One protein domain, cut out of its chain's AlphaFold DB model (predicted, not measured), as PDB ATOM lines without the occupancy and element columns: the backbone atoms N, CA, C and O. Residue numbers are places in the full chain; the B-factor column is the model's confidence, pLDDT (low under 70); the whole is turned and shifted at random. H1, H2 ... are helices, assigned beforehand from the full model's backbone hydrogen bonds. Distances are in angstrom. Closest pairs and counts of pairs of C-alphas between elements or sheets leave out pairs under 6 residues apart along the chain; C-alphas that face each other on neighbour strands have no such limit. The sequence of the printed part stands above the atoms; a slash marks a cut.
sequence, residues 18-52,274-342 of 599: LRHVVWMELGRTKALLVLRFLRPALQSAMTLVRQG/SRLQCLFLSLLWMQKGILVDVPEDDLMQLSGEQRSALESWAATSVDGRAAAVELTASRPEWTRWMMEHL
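What this domain is: This is residues 18 to 52 and 274 to 342 of the 599 residues of the protein "Hypothetical protein" of Noctiluca scintillans (UniProt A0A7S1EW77). One long helix, H1, makes the longest axis, and a shorter helix, H2, packs along part of it, running back the opposite way. H2 lies in the middle: on its sides away from H1 lie H4 and the small corner of H5 and H6, while little H3 sits in the stretch leading to H4. The printed part has 104 residues with six named helices, H1 to H6 in chain order, and no named strand; its class is all helix. It is compact, with a radius of gyration of the C-alphas of 14.3 A, yet elongated, spanning 50 by 29 by 28 A, and the start of H1, residues 18 to 23, sticks out.

How they stand to each other: H1, residues 18 to 52, touches H2, residues 274 to 289, with its residues 32 to 46 alone; the closest C-alphas, of Met 46 and Leu 276, are 6.3 A apart. They run opposite ways at a shallow tilt of 28 degrees. H2 is the hub, touching three helices. H6, residues 332 to 335, touches it, with the closest C-alphas, of Cys 278 and Trp 334, 5.0 A apart. H4, residues 304 to 312, only just touches H2, with 3 pairs of C-alphas within 8 A, the closest those of Trp 285 and Leu 310 at 6.6 A. H5, residues 320 to 330, touches H6, closest at C-alphas 328 and 335, 5.5 A. H3, residues 296 to 299, and H2 are near each other. Every O i to N i+4 pair is within hydrogen-bond range in H2, H4 and H5, and 29 of 31 in H1; H3 and H6 are too short for one.

Where its parts are: H1 is 49.9 A long, from C-alpha 18 at (135.521, 193.564, 197.550), with a kink of 27 degrees near residue 38. H2 is 22.3 A, H5 15.5 A and H4 11.9 A long. H6 ends at C-alpha 335, at (110.181, 174.742, 187.650).

The domain as a whole: Leu 18 and Gly 52 have the C-alphas farthest apart, 49.9 A. Residues 53 to 273 are not printed, and C-alphas 52 and 274 are 13.4 A apart across this cut. Of the links printed whole, none is long. Mean pLDDT of the printed part is 72.3; residues 314 to 342 are under 70, as are several from 18 to 30.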
ATOM      1  N   LEU A  18     136.092 193.412 196.206       59.41
ATOM      2  CA  LEU A  18     135.521 193.564 197.550       59.41
ATOM      3  C   LEU A  18     134.027 193.914 197.496       59.41
ATOM      4  O   LEU A  18     133.235 193.346 198.242       59.41
ATOM      5  N   ARG A  19     133.614 194.787 196.565       56.56
ATOM      6  CA  ARG A  19     132.189 195.061 196.313       56.56
ATOM      7  C   ARG A  19     131.447 193.813 195.850       56.56
ATOM      8  O   ARG A  19     130.348 193.570 196.333       56.56
ATOM      9  N   HIS A  20     132.028 193.025 194.948       65.25
ATOM     10  CA  HIS A  20     131.416 191.785 194.477       65.25
ATOM     11  C   HIS A  20     131.253 190.762 195.611       65.25
ATOM     12  O   HIS A  20     130.160 190.233 195.791       65.25
ATOM     13  N   VAL A  21     132.283 190.562 196.439       70.06
ATOM     14  CA  VAL A  21     132.233 189.680 197.618       70.06
ATOM     15  C   VAL A  21     131.184 190.156 198.628       70.06
ATOM     16  O   VAL A  21     130.370 189.359 199.085       70.06
ATOM     17  N   VAL A  22     131.133 191.457 198.931       64.56
ATOM     18  CA  VAL A  22     130.125 192.029 199.841       64.56
ATOM     19  C   VAL A  22     128.710 191.867 199.280       64.56
ATOM     20  O   VAL A  22     127.801 191.520 200.029       64.56
ATOM     21  N   TRP A  23     128.500 192.072 197.976       63.53
ATOM     22  CA  TRP A  23     127.195 191.855 197.340       63.53
ATOM     23  C   TRP A  23     126.779 190.385 197.327       63.53
ATOM     24  O   TRP A  23     125.607 190.096 197.569       63.53
ATOM     25  N   MET A  24     127.720 189.469 197.100       69.06
ATOM     26  CA  MET A  24     127.483 188.027 197.171       69.06
ATOM     27  C   MET A  24     127.098 187.595 198.590       69.06
ATOM     28  O   MET A  24     126.090 186.915 198.761       69.06
ATOM     29  N   GLU A  25     127.816 188.054 199.619       70.44
ATOM     30  CA  GLU A  25     127.502 187.731 201.018       70.44
ATOM     31  C   GLU A  25     126.213 188.400 201.514       70.44
ATOM     32  O   GLU A  25     125.420 187.786 202.233       70.44
ATOM     33  N   LEU A  26     125.929 189.634 201.088       65.62
ATOM     34  CA  LEU A  26     124.653 190.293 201.372       65.62
ATOM     35  C   LEU A  26     123.491 189.560 200.682       65.62
ATOM     36  O   LEU A  26     122.432 189.376 201.283       65.62
ATOM     37  N   GLY A  27     123.687 189.124 199.433       67.06
ATOM     38  CA  GLY A  27     122.734 188.311 198.678       67.06
ATOM     39  C   GLY A  27     122.472 186.969 199.356       67.06
ATOM     40  O   GLY A  27     121.318 186.618 199.592       67.06
ATOM     41  N   ARG A  28     123.535 186.275 199.773       72.62
ATOM     42  CA  ARG A  28     123.473 185.022 200.535       72.62
ATOM     43  C   ARG A  28     122.747 185.201 201.866       72.62
ATOM     44  O   ARG A  28     121.869 184.411 202.190       72.62
ATOM     45  N   THR A  29     123.046 186.264 202.607       72.38
ATOM     46  CA  THR A  29     122.403 186.571 203.896       72.38
ATOM     47  C   THR A  29     120.914 186.882 203.726       72.38
ATOM     48  O   THR A  29     120.084 186.386 204.486       72.38
ATOM     49  N   LYS A  30     120.545 187.656 202.698       69.06
ATOM     50  CA  LYS A  30     119.139 187.913 202.353       69.06
ATOM     51  C   LYS A  30     118.418 186.629 201.953       69.06
ATOM     52  O   LYS A  30     117.315 186.398 202.440       69.06
ATOM     53  N   ALA A  31     119.043 185.789 201.130       71.19
ATOM     54  CA  ALA A  31     118.498 184.490 200.755       71.19
ATOM     55  C   ALA A  31     118.286 183.610 201.994       71.19
ATOM     56  O   ALA A  31     117.187 183.117 202.196       71.19
ATOM     57  N   LEU A  32     119.269 183.507 202.892       76.94
ATOM     58  CA  LEU A  32     119.152 182.776 204.160       76.94
ATOM     59  C   LEU A  32     117.994 183.271 205.035       76.94
ATOM     60  O   LEU A  32     117.258 182.460 205.597       76.94
ATOM     61  N   LEU A  33     117.808 184.588 205.147       73.50
ATOM     62  CA  LEU A  33     116.680 185.163 205.882       73.50
ATOM     63  C   LEU A  33     115.348 184.789 205.230       73.50
ATOM     64  O   LEU A  33     114.443 184.324 205.916       73.50
ATOM     65  N   VAL A  34     115.242 184.929 203.908       74.12
ATOM     66  CA  VAL A  34     114.052 184.540 203.142       74.12
ATOM     67  C   VAL A  34     113.750 183.047 203.319       74.12
ATOM     68  O   VAL A  34     112.619 182.697 203.647       74.12
ATOM     69  N   LEU A  35     114.758 182.178 203.208       78.69
ATOM     70  CA  LEU A  35     114.640 180.731 203.415       78.69
ATOM     71  C   LEU A  35     114.151 180.397 204.830       78.69
ATOM     72  O   LEU A  35     113.257 179.567 204.988       78.69
ATOM     73  N   ARG A  36     114.673 181.081 205.857       81.88
ATOM     74  CA  ARG A  36     114.287 180.875 207.263       81.88
ATOM     75  C   ARG A  36     112.804 181.147 207.523       81.88
ATOM     76  O   ARG A  36     112.222 180.481 208.375       81.88
ATOM     77  N   PHE A  37     112.201 182.106 206.821       83.00
ATOM     78  CA  PHE A  37     110.785 182.452 206.998       83.00
ATOM     79  C   PHE A  37     109.859 181.713 206.028       83.00
ATOM     80  O   PHE A  37     108.781 181.278 206.431       83.00
ATOM     81  N   LEU A  38     110.267 181.535 204.769       80.81
ATOM     82  CA  LEU A  38     109.438 180.878 203.758       80.81
ATOM     83  C   LEU A  38     109.317 179.375 203.988       80.81
ATOM     84  O   LEU A  38     108.235 178.828 203.792       80.81
ATOM     85  N   ARG A  39     110.386 178.700 204.427       84.12
ATOM     86  CA  ARG A  39     110.374 177.242 204.598       84.12
ATOM     87  C   ARG A  39     109.313 176.768 205.610       84.12
ATOM     88  O   ARG A  39     108.485 175.946 205.213       84.12
ATOM     89  N   PRO A  40     109.243 177.289 206.854       86.25
ATOM     90  CA  PRO A  40     108.196 176.886 207.800       86.25
ATOM     91  C   PRO A  40     106.787 177.246 207.315       86.25
ATOM     92  O   PRO A  40     105.844 176.486 207.527       86.25
ATOM     93  N   ALA A  41     106.637 178.389 206.632       86.06
ATOM     94  CA  ALA A  41     105.355 178.812 206.074       86.06
ATOM     95  C   ALA A  41     104.867 177.859 204.969       86.06
ATOM     96  O   ALA A  41     103.702 177.466 204.975       86.06
ATOM     97  N   LEU A  42     105.758 177.432 204.066       85.19
ATOM     98  CA  LEU A  42     105.446 176.453 203.022       85.19
ATOM     99  C   LEU A  42     105.102 175.084 203.613       85.19
ATOM    100  O   LEU A  42     104.102 174.496 203.216       85.19
ATOM    101  N   GLN A  43     105.862 174.603 204.599       85.75
ATOM    102  CA  GLN A  43     105.567 173.338 205.284       85.75
ATOM    103  C   GLN A  43     104.203 173.368 205.988       85.75
ATOM    104  O   GLN A  43     103.416 172.421 205.885       85.75
ATOM    105  N   SER A  44     103.888 174.473 206.670       87.88
ATOM    106  CA  SER A  44     102.582 174.678 207.299       87.88
ATOM    107  C   SER A  44     101.459 174.704 206.257       87.88
ATOM    108  O   SER A  44     100.475 173.976 206.395       87.88
ATOM    109  N   ALA A  45     101.638 175.447 205.160       87.44
ATOM    110  CA  ALA A  45     100.673 175.502 204.064       87.44
ATOM    111  C   ALA A  45     100.454 174.126 203.411       87.44
ATOM    112  O   ALA A  45      99.312 173.733 203.183       87.44
ATOM    113  N   MET A  46     101.521 173.361 203.161       86.94
ATOM    114  CA  MET A  46     101.436 171.994 202.633       86.94
ATOM    115  C   MET A  46     100.677 171.066 203.581       86.94
ATOM    116  O   MET A  46      99.893 170.240 203.123       86.94
ATOM    117  N   THR A  47     100.875 171.208 204.892       87.25
ATOM    118  CA  THR A  47     100.154 170.422 205.905       87.25
ATOM    119  C   THR A  47      98.656 170.725 205.875       87.25
ATOM    120  O   THR A  47      97.852 169.798 205.804       87.25
ATOM    121  N   LEU A  48      98.276 172.007 205.836       88.69
ATOM    122  CA  LEU A  48      96.875 172.429 205.715       88.69
ATOM    123  C   LEU A  48      96.235 171.938 204.408       88.69
ATOM    124  O   LEU A  48      95.109 171.452 204.409       88.69
ATOM    125  N   VAL A  49      96.962 172.018 203.291       86.75
ATOM    126  CA  VAL A  49      96.483 171.532 201.989       86.75
ATOM    127  C   VAL A  49      96.311 170.011 201.978       86.75
ATOM    128  O   VAL A  49      95.311 169.531 201.452       86.75
ATOM    129  N   ARG A  50      97.224 169.247 202.593       85.31
ATOM    130  CA  ARG A  50      97.080 167.787 202.750       85.31
ATOM    131  C   ARG A  50      95.866 167.418 203.601       85.31
ATOM    132  O   ARG A  50      95.168 166.470 203.266       85.31
ATOM    133  N   GLN A  51      95.595 168.169 204.669       86.44
ATOM    134  CA  GLN A  51      94.388 167.981 205.483       86.44
ATOM    135  C   GLN A  51      93.114 168.275 204.681       86.44
ATOM    136  O   GLN A  51      92.164 167.502 204.754       86.44
ATOM    137  N   GLY A  52      93.113 169.346 203.880       83.81
ATOM    138  CA  GLY A  52      92.016 169.659 202.961       83.81
ATOM    139  C   GLY A  52      91.771 168.544 201.943       83.81
ATOM    140  O   GLY A  52      90.636 168.110 201.780       83.81
ATOM    141  N   SER A 274     100.624 170.218 194.637       80.00
ATOM    142  CA  SER A 274     101.674 170.159 193.619       80.00
ATOM    143  C   SER A 274     102.383 171.504 193.460       80.00
ATOM    144  O   SER A 274     103.610 171.543 193.433       80.00
ATOM    145  N   ARG A 275     101.649 172.627 193.438       77.81
ATOM    146  CA  ARG A 275     102.255 173.972 193.385       77.81
ATOM    147  C   ARG A 275     103.138 174.252 194.600       77.81
ATOM    148  O   ARG A 275     104.260 174.724 194.437       77.81
ATOM    149  N   LEU A 276     102.655 173.947 195.804       82.81
ATOM    150  CA  LEU A 276     103.435 174.122 197.031       82.81
ATOM    151  C   LEU A 276     104.659 173.201 197.071       82.81
ATOM    152  O   LEU A 276     105.723 173.646 197.484       82.81
ATOM    153  N   GLN A 277     104.541 171.958 196.599       81.62
ATOM    154  CA  GLN A 277     105.663 171.026 196.474       81.62
ATOM    155  C   GLN A 277     106.718 171.530 195.488       81.62
ATOM    156  O   GLN A 277     107.902 171.425 195.782       81.62
ATOM    157  N   CYS A 278     106.313 172.113 194.357       76.56
ATOM    158  CA  CYS A 278     107.248 172.704 193.398       76.56
ATOM    159  C   CYS A 278     107.968 173.919 193.997       76.56
ATOM    160  O   CYS A 278     109.188 174.019 193.904       76.56
ATOM    161  N   LEU A 279     107.234 174.808 194.679       78.31
ATOM    162  CA  LEU A 279     107.824 175.937 195.408       78.31
ATOM    163  C   LEU A 279     108.805 175.459 196.483       78.31
ATOM    164  O   LEU A 279     109.898 176.008 196.608       78.31
ATOM    165  N   PHE A 280     108.426 174.429 197.239       82.75
ATOM    166  CA  PHE A 280     109.260 173.841 198.280       82.75
ATOM    167  C   PHE A 280     110.521 173.207 197.695       82.75
ATOM    168  O   PHE A 280     111.614 173.548 198.130       82.75
ATOM    169  N   LEU A 281     110.397 172.362 196.670       79.56
ATOM    170  CA  LEU A 281     111.532 171.741 195.992       79.56
ATOM    171  C   LEU A 281     112.508 172.807 195.507       79.56
ATOM    172  O   LEU A 281     113.672 172.798 195.888       79.56
ATOM    173  N   SER A 282     112.041 173.779 194.739       75.38
ATOM    174  CA  SER A 282     112.903 174.835 194.225       75.38
ATOM    175  C   SER A 282     113.521 175.704 195.331       75.38
ATOM    176  O   SER A 282     114.647 176.169 195.172       75.38
ATOM    177  N   LEU A 283     112.849 175.876 196.476       78.25
ATOM    178  CA  LEU A 283     113.444 176.492 197.664       78.25
ATOM    179  C   LEU A 283     114.637 175.672 198.189       78.25
ATOM    180  O   LEU A 283     115.675 176.249 198.515       78.25
ATOM    181  N   LEU A 284     114.530 174.339 198.216       80.31
ATOM    182  CA  LEU A 284     115.637 173.453 198.597       80.31
ATOM    183  C   LEU A 284     116.792 173.506 197.588       80.31
ATOM    184  O   LEU A 284     117.954 173.503 197.989       80.31
ATOM    185  N   TRP A 285     116.490 173.628 196.292       77.50
ATOM    186  CA  TRP A 285     117.504 173.867 195.260       77.50
ATOM    187  C   TRP A 285     118.211 175.210 195.475       77.50
ATOM    188  O   TRP A 285     119.436 175.271 195.465       77.50
ATOM    189  N   MET A 286     117.485 176.294 195.767       73.62
ATOM    190  CA  MET A 286     118.119 177.577 196.101       73.62
ATOM    191  C   MET A 286     119.029 177.460 197.326       73.62
ATOM    192  O   MET A 286     120.149 177.966 197.302       73.62
ATOM    193  N   GLN A 287     118.573 176.762 198.370       78.31
ATOM    194  CA  GLN A 287     119.341 176.517 199.591       78.31
ATOM    195  C   GLN A 287     120.638 175.751 199.305       78.31
ATOM    196  O   GLN A 287     121.719 176.172 199.722       78.31
ATOM    197  N   LYS A 288     120.546 174.675 198.523       75.56
ATOM    198  CA  LYS A 288     121.703 173.880 198.109       75.56
ATOM    199  C   LYS A 288     122.666 174.705 197.227       75.56
ATOM    200  O   LYS A 288     123.879 174.581 197.374       75.56
ATOM    201  N   GLY A 289     122.149 175.635 196.414       71.38
ATOM    202  CA  GLY A 289     122.925 176.502 195.516       71.38
ATOM    203  C   GLY A 289     123.719 177.593 196.224       71.38
ATOM    204  O   GLY A 289     124.791 177.978 195.767       71.38
ATOM    205  N   ILE A 290     123.240 178.052 197.381       72.44
ATOM    206  CA  ILE A 290     123.983 178.963 198.266       72.44
ATOM    207  C   ILE A 290     124.881 178.217 199.273       72.44
ATOM    208  O   ILE A 290     125.322 178.806 200.270       72.44
ATOM    209  N   LEU A 291     125.158 176.934 198.999       72.12
ATOM    210  CA  LEU A 291     126.018 176.043 199.781       72.12
ATOM    211  C   LEU A 291     125.550 175.896 201.233       72.12
ATOM    212  O   LEU A 291     126.339 176.014 202.172       72.12
ATOM    213  N   VAL A 292     124.246 175.700 201.421       74.25
ATOM    214  CA  VAL A 292     123.640 175.395 202.717       74.25
ATOM    215  C   VAL A 292     123.071 173.990 202.639       74.25
ATOM    216  O   VAL A 292     122.327 173.666 201.711       74.25
ATOM    217  N   ASP A 293     123.410 173.154 203.615       79.94
ATOM    218  CA  ASP A 293     122.888 171.795 203.664       79.94
ATOM    219  C   ASP A 293     121.370 171.800 203.823       79.94
ATOM    220  O   ASP A 293     120.791 172.597 204.569       79.94
ATOM    221  N   VAL A 294     120.724 170.910 203.077       81.00
ATOM    222  CA  VAL A 294     119.283 170.692 203.150       81.00
ATOM    223  C   VAL A 294     119.017 169.721 204.301       81.00
ATOM    224  O   VAL A 294     119.604 168.640 204.310       81.00
ATOM    225  N   PRO A 295     118.166 170.074 205.278       84.25
ATOM    226  CA  PRO A 295     117.853 169.191 206.394       84.25
ATOM    227  C   PRO A 295     117.214 167.881 205.944       84.25
ATOM    228  O   PRO A 295     116.388 167.860 205.034       84.25
ATOM    229  N   GLU A 296     117.553 166.797 206.635       84.25
ATOM    230  CA  GLU A 296     117.080 165.448 206.312       84.25
ATOM    231  C   GLU A 296     115.545 165.346 206.338       84.25
ATOM    232  O   GLU A 296     114.944 164.786 205.422       84.25
ATOM    233  N   ASP A 297     114.895 166.013 207.298       84.50
ATOM    234  CA  ASP A 297     113.431 166.099 207.393       84.50
ATOM    235  C   ASP A 297     112.765 166.708 206.144       84.50
ATOM    236  O   ASP A 297     111.612 166.399 205.839       84.50
ATOM    237  N   ASP A 298     113.463 167.576 205.403       83.81
ATOM    238  CA  ASP A 298     112.953 168.131 204.144       83.81
ATOM    239  C   ASP A 298     113.143 167.161 202.985       83.81
ATOM    240  O   ASP A 298     112.254 167.022 202.145       83.81
ATOM    241  N   LEU A 299     114.281 166.458 202.949       82.00
ATOM    242  CA  LEU A 299     114.555 165.421 201.951       82.00
ATOM    243  C   LEU A 299     113.544 164.277 202.059       82.00
ATOM    244  O   LEU A 299     113.142 163.699 201.044       82.00
ATOM    245  N   MET A 300     113.086 163.978 203.275       84.06
ATOM    246  CA  MET A 300     112.045 162.985 203.542       84.06
ATOM    247  C   MET A 300     110.670 163.368 202.982       84.06
ATOM    248  O   MET A 300     109.842 162.487 202.764       84.06
ATOM    249  N   GLN A 301     110.433 164.648 202.685       79.19
ATOM    250  CA  GLN A 301     109.185 165.122 202.072       79.19
ATOM    251  C   GLN A 301     109.198 165.078 200.539       79.19
ATOM    252  O   GLN A 301     108.148 165.281 199.920       79.19
ATOM    253  N   LEU A 302     110.361 164.831 199.933       80.00
ATOM    254  CA  LEU A 302     110.525 164.683 198.492       80.00
ATOM    255  C   LEU A 302     110.273 163.237 198.056       80.00
ATOM    256  O   LEU A 302     110.557 162.290 198.793       80.00
ATOM    257  N   SER A 303     109.795 163.067 196.822       82.62
ATOM    258  CA  SER A 303     109.822 161.753 196.166       82.62
ATOM    259  C   SER A 303     111.264 161.258 195.999       82.62
ATOM    260  O   SER A 303     112.206 162.054 195.991       82.62
ATOM    261  N   GLY A 304     111.445 159.943 195.835       82.31
ATOM    262  CA  GLY A 304     112.777 159.357 195.626       82.31
ATOM    263  C   GLY A 304     113.513 159.988 194.442       82.31
ATOM    264  O   GLY A 304     114.682 160.336 194.559       82.31
ATOM    265  N   GLU A 305     112.798 160.242 193.347       81.75
ATOM    266  CA  GLU A 305     113.338 160.903 192.159       81.75
ATOM    267  C   GLU A 305     113.776 162.351 192.432       81.75
ATOM    268  O   GLU A 305     114.893 162.735 192.090       81.75
ATOM    269  N   GLN A 306     112.934 163.151 193.094       81.75
ATOM    270  CA  GLN A 306     113.262 164.535 193.462       81.75
ATOM    271  C   GLN A 306     114.454 164.609 194.416       81.75
ATOM    272  O   GLN A 306     115.302 165.490 194.277       81.75
ATOM    273  N   ARG A 307     114.526 163.678 195.374       84.12
ATOM    274  CA  ARG A 307     115.648 163.565 196.305       84.12
ATOM    275  C   ARG A 307     116.937 163.245 195.557       84.12
ATOM    276  O   ARG A 307     117.895 163.997 195.685       84.12
ATOM    277  N   SER A 308     116.939 162.206 194.723       81.50
ATOM    278  CA  SER A 308     118.108 161.840 193.918       81.50
ATOM    279  C   SER A 308     118.531 162.957 192.962       81.50
ATOM    280  O   SER A 308     119.725 163.172 192.776       81.50
ATOM    281  N   ALA A 309     117.593 163.720 192.397       78.50
ATOM    282  CA  ALA A 309     117.909 164.880 191.566       78.50
ATOM    283  C   ALA A 309     118.565 166.011 192.379       78.50
ATOM    284  O   ALA A 309     119.584 166.551 191.963       78.50
ATOM    285  N   LEU A 310     118.036 166.333 193.562       77.44
ATOM    286  CA  LEU A 310     118.595 167.360 194.449       77.44
ATOM    287  C   LEU A 310     119.960 166.955 195.041       77.44
ATOM    288  O   LEU A 310     120.824 167.804 195.245       77.44
ATOM    289  N   GLU A 311     120.160 165.668 195.329       77.81
ATOM    290  CA  GLU A 311     121.424 165.114 195.833       77.81
ATOM    291  C   GLU A 311     122.490 165.006 194.740       77.81
ATOM    292  O   GLU A 311     123.657 165.302 194.992       77.81
ATOM    293  N   SER A 312     122.094 164.605 193.527       75.50
ATOM    294  CA  SER A 312     122.988 164.544 192.364       75.50
ATOM    295  C   SER A 312     123.307 165.920 191.790       75.50
ATOM    296  O   SER A 312     124.295 166.056 191.064       75.50
ATOM    297  N   TRP A 313     122.525 166.946 192.146       71.50
ATOM    298  CA  TRP A 313     122.846 168.331 191.852       71.50
ATOM    299  C   TRP A 313     124.103 168.756 192.612       71.50
ATOM    300  O   TRP A 313     124.087 169.268 193.734       71.50
ATOM    301  N   ALA A 314     125.236 168.500 191.972       56.09
ATOM    302  CA  ALA A 314     126.511 169.007 192.399       56.09
ATOM    303  C   ALA A 314     126.497 170.533 192.234       56.09
ATOM    304  O   ALA A 314     126.018 171.068 191.233       56.09
ATOM    305  N   ALA A 315     127.098 171.250 193.183       54.06
ATOM    306  CA  ALA A 315     127.367 172.689 193.084       54.06
ATOM    307  C   ALA A 315     128.328 173.058 191.918       54.06
ATOM    308  O   ALA A 315     128.968 174.104 191.933       54.06
ATOM    309  N   THR A 316     128.479 172.178 190.923       47.38
ATOM    310  CA  THR A 316     129.401 172.245 189.787       47.38
ATOM    311  C   THR A 316     128.997 173.263 188.730       47.38
ATOM    312  O   THR A 316     129.841 173.626 187.914       47.38
ATOM    313  N   SER A 317     127.763 173.774 188.738       48.69
ATOM    314  CA  SER A 317     127.420 174.937 187.920       48.69
ATOM    315  C   SER A 317     127.698 176.210 188.709       48.69
ATOM    316  O   SER A 317     126.862 176.674 189.479       48.69
ATOM    317  N   VAL A 318     128.874 176.803 188.489       50.59
ATOM    318  CA  VAL A 318     129.213 178.158 188.971       50.59
ATOM    319  C   VAL A 318     128.182 179.193 188.479       50.59
ATOM    320  O   VAL A 318     128.045 180.267 189.060       50.59
ATOM    321  N   ASP A 319     127.405 178.848 187.449       59.56
ATOM    322  CA  ASP A 319     126.289 179.632 186.953       59.56
ATOM    323  C   ASP A 319     124.943 179.002 187.356       59.56
ATOM    324  O   ASP A 319     124.393 178.131 186.673       59.56
ATOM    325  N   GLY A 320     124.382 179.438 188.489       56.59
ATOM    326  CA  GLY A 320     123.056 178.999 188.948       56.59
ATOM    327  C   GLY A 320     121.941 179.221 187.914       56.59
ATOM    328  O   GLY A 320     120.906 178.558 187.975       56.59
ATOM    329  N   ARG A 321     122.158 180.096 186.920       56.75
ATOM    330  CA  ARG A 321     121.225 180.332 185.815       56.75
ATOM    331  C   ARG A 321     121.213 179.184 184.805       56.75
ATOM    332  O   ARG A 321     120.139 178.804 184.354       56.75
ATOM    333  N   ALA A 322     122.370 178.603 184.485       59.72
ATOM    334  CA  ALA A 322     122.470 177.482 183.546       59.72
ATOM    335  C   ALA A 322     121.785 176.219 184.094       59.72
ATOM    336  O   ALA A 322     121.005 175.584 183.388       59.72
ATOM    337  N   ALA A 323     121.978 175.927 185.383       59.97
ATOM    338  CA  ALA A 323     121.315 174.808 186.055       59.97
ATOM    339  C   ALA A 323     119.788 174.989 186.130       59.97
ATOM    340  O   ALA A 323     119.043 174.034 185.924       59.97
ATOM    341  N   ALA A 324     119.305 176.213 186.379       58.66
ATOM    342  CA  ALA A 324     117.872 176.502 186.359       58.66
ATOM    343  C   ALA A 324     117.262 176.303 184.960       58.66
ATOM    344  O   ALA A 324     116.162 175.766 184.849       58.66
ATOM    345  N   VAL A 325     117.975 176.690 183.896       61.09
ATOM    346  CA  VAL A 325     117.544 176.476 182.504       61.09
ATOM    347  C   VAL A 325     117.508 174.986 182.154       61.09
ATOM    348  O   VAL A 325     116.515 174.522 181.600       61.09
ATOM    349  N   GLU A 326     118.537 174.222 182.518       65.44
ATOM    350  CA  GLU A 326     118.599 172.774 182.281       65.44
ATOM    351  C   GLU A 326     117.512 172.010 183.055       65.44
ATOM    352  O   GLU A 326     116.829 171.145 182.500       65.44
ATOM    353  N   LEU A 327     117.280 172.372 184.321       62.97
ATOM    354  CA  LEU A 327     116.192 171.808 185.119       62.97
ATOM    355  C   LEU A 327     114.823 172.173 184.535       62.97
ATOM    356  O   LEU A 327     113.924 171.342 184.512       62.97
ATOM    357  N   THR A 328     114.667 173.392 184.016       62.47
ATOM    358  CA  THR A 328     113.425 173.810 183.351       62.47
ATOM    359  C   THR A 328     113.178 173.030 182.066       62.47
ATOM    360  O   THR A 328     112.045 172.648 181.788       62.47
ATOM    361  N   ALA A 329     114.233 172.741 181.305       61.72
ATOM    362  CA  ALA A 329     114.141 171.944 180.089       61.72
ATOM    363  C   ALA A 329     113.833 170.461 180.370       61.72
ATOM    364  O   ALA A 329     113.114 169.832 179.599       61.72
ATOM    365  N   SER A 330     114.367 169.900 181.458       61.31
ATOM    366  CA  SER A 330     114.232 168.472 181.791       61.31
ATOM    367  C   SER A 330     113.032 168.139 182.683       61.31
ATOM    368  O   SER A 330     112.505 167.031 182.592       61.31
ATOM    369  N   ARG A 331     112.612 169.071 183.549       67.38
ATOM    370  CA  ARG A 331     111.515 168.946 184.527       67.38
ATOM    371  C   ARG A 331     110.696 170.245 184.596       67.38
ATOM    372  O   ARG A 331     110.698 170.938 185.627       67.38
ATOM    373  N   PRO A 332     110.004 170.623 183.504       59.50
ATOM    374  CA  PRO A 332     109.220 171.857 183.443       59.50
ATOM    375  C   PRO A 332     108.128 171.920 184.520       59.50
ATOM    376  O   PRO A 332     107.795 172.991 185.018       59.50
ATOM    377  N   GLU A 333     107.593 170.779 184.951       58.78
ATOM    378  CA  GLU A 333     106.586 170.684 186.001       58.78
ATOM    379  C   GLU A 333     107.105 171.113 187.383       58.78
ATOM    380  O   GLU A 333     106.338 171.686 188.155       58.78
ATOM    381  N   TRP A 334     108.397 170.923 187.682       63.81
ATOM    382  CA  TRP A 334     109.011 171.328 188.960       63.81
ATOM    383  C   TRP A 334     109.377 172.811 188.996       63.81
ATOM    384  O   TRP A 334     109.351 173.450 190.046       63.81
ATOM    385  N   THR A 335     109.702 173.365 187.834       56.19
ATOM    386  CA  THR A 335     110.181 174.742 187.650       56.19
ATOM    387  C   THR A 335     109.099 175.665 187.098       56.19
ATOM    388  O   THR A 335     109.358 176.840 186.860       56.19
ATOM    389  N   ARG A 336     107.860 175.184 186.946       54.62
ATOM    390  CA  ARG A 336     106.739 175.918 186.334       54.62
ATOM    391  C   ARG A 336     106.467 177.288 186.958       54.62
ATOM    392  O   ARG A 336     105.952 178.175 186.290       54.62
ATOM    393  N   TRP A 337     106.793 177.465 188.236       53.94
ATOM    394  CA  TRP A 337     106.677 178.748 188.931       53.94
ATOM    395  C   TRP A 337     107.878 179.680 188.685       53.94
ATOM    396  O   TRP A 337     107.739 180.893 188.808       53.94
ATOM    397  N   MET A 338     109.045 179.106 188.369       46.62
ATOM    398  CA  MET A 338     110.288 179.801 188.008       46.62
ATOM    399  C   MET A 338     110.309 180.209 186.535       46.62
ATOM    400  O   MET A 338     111.053 181.114 186.163       46.62
ATOM    401  N   MET A 339     109.520 179.534 185.694       49.03
ATOM    402  CA  MET A 339     109.315 179.935 184.310       49.03
ATOM    403  C   MET A 339     108.719 181.338 184.275       49.03
ATOM    404  O   MET A 339     107.631 181.558 184.804       49.03
ATOM    405  N   GLU A 340     109.425 182.271 183.627       45.88
ATOM    406  CA  GLU A 340     108.980 183.663 183.536       45.88
ATOM    407  C   GLU A 340     107.561 183.747 182.964       45.88
ATOM    408  O   GLU A 340     106.767 184.501 183.510       45.88
ATOM    409  N   HIS A 341     107.181 182.907 181.991       55.25
ATOM    410  CA  HIS A 341     105.803 182.774 181.501       55.25
ATOM    411  C   HIS A 341     105.568 181.387 180.869       55.25
ATOM    412  O   HIS A 341     106.484 180.805 180.285       55.25
ATOM    413  N   LEU A 342     104.335 180.858 180.936       64.25
ATOM    414  CA  LEU A 342     103.903 179.740 180.080       64.25
ATOM    415  C   LEU A 342     104.159 180.114 178.612       64.25
ATOM    416  O   LEU A 342     103.817 181.217 178.187       64.25
TER     417      LEU A 342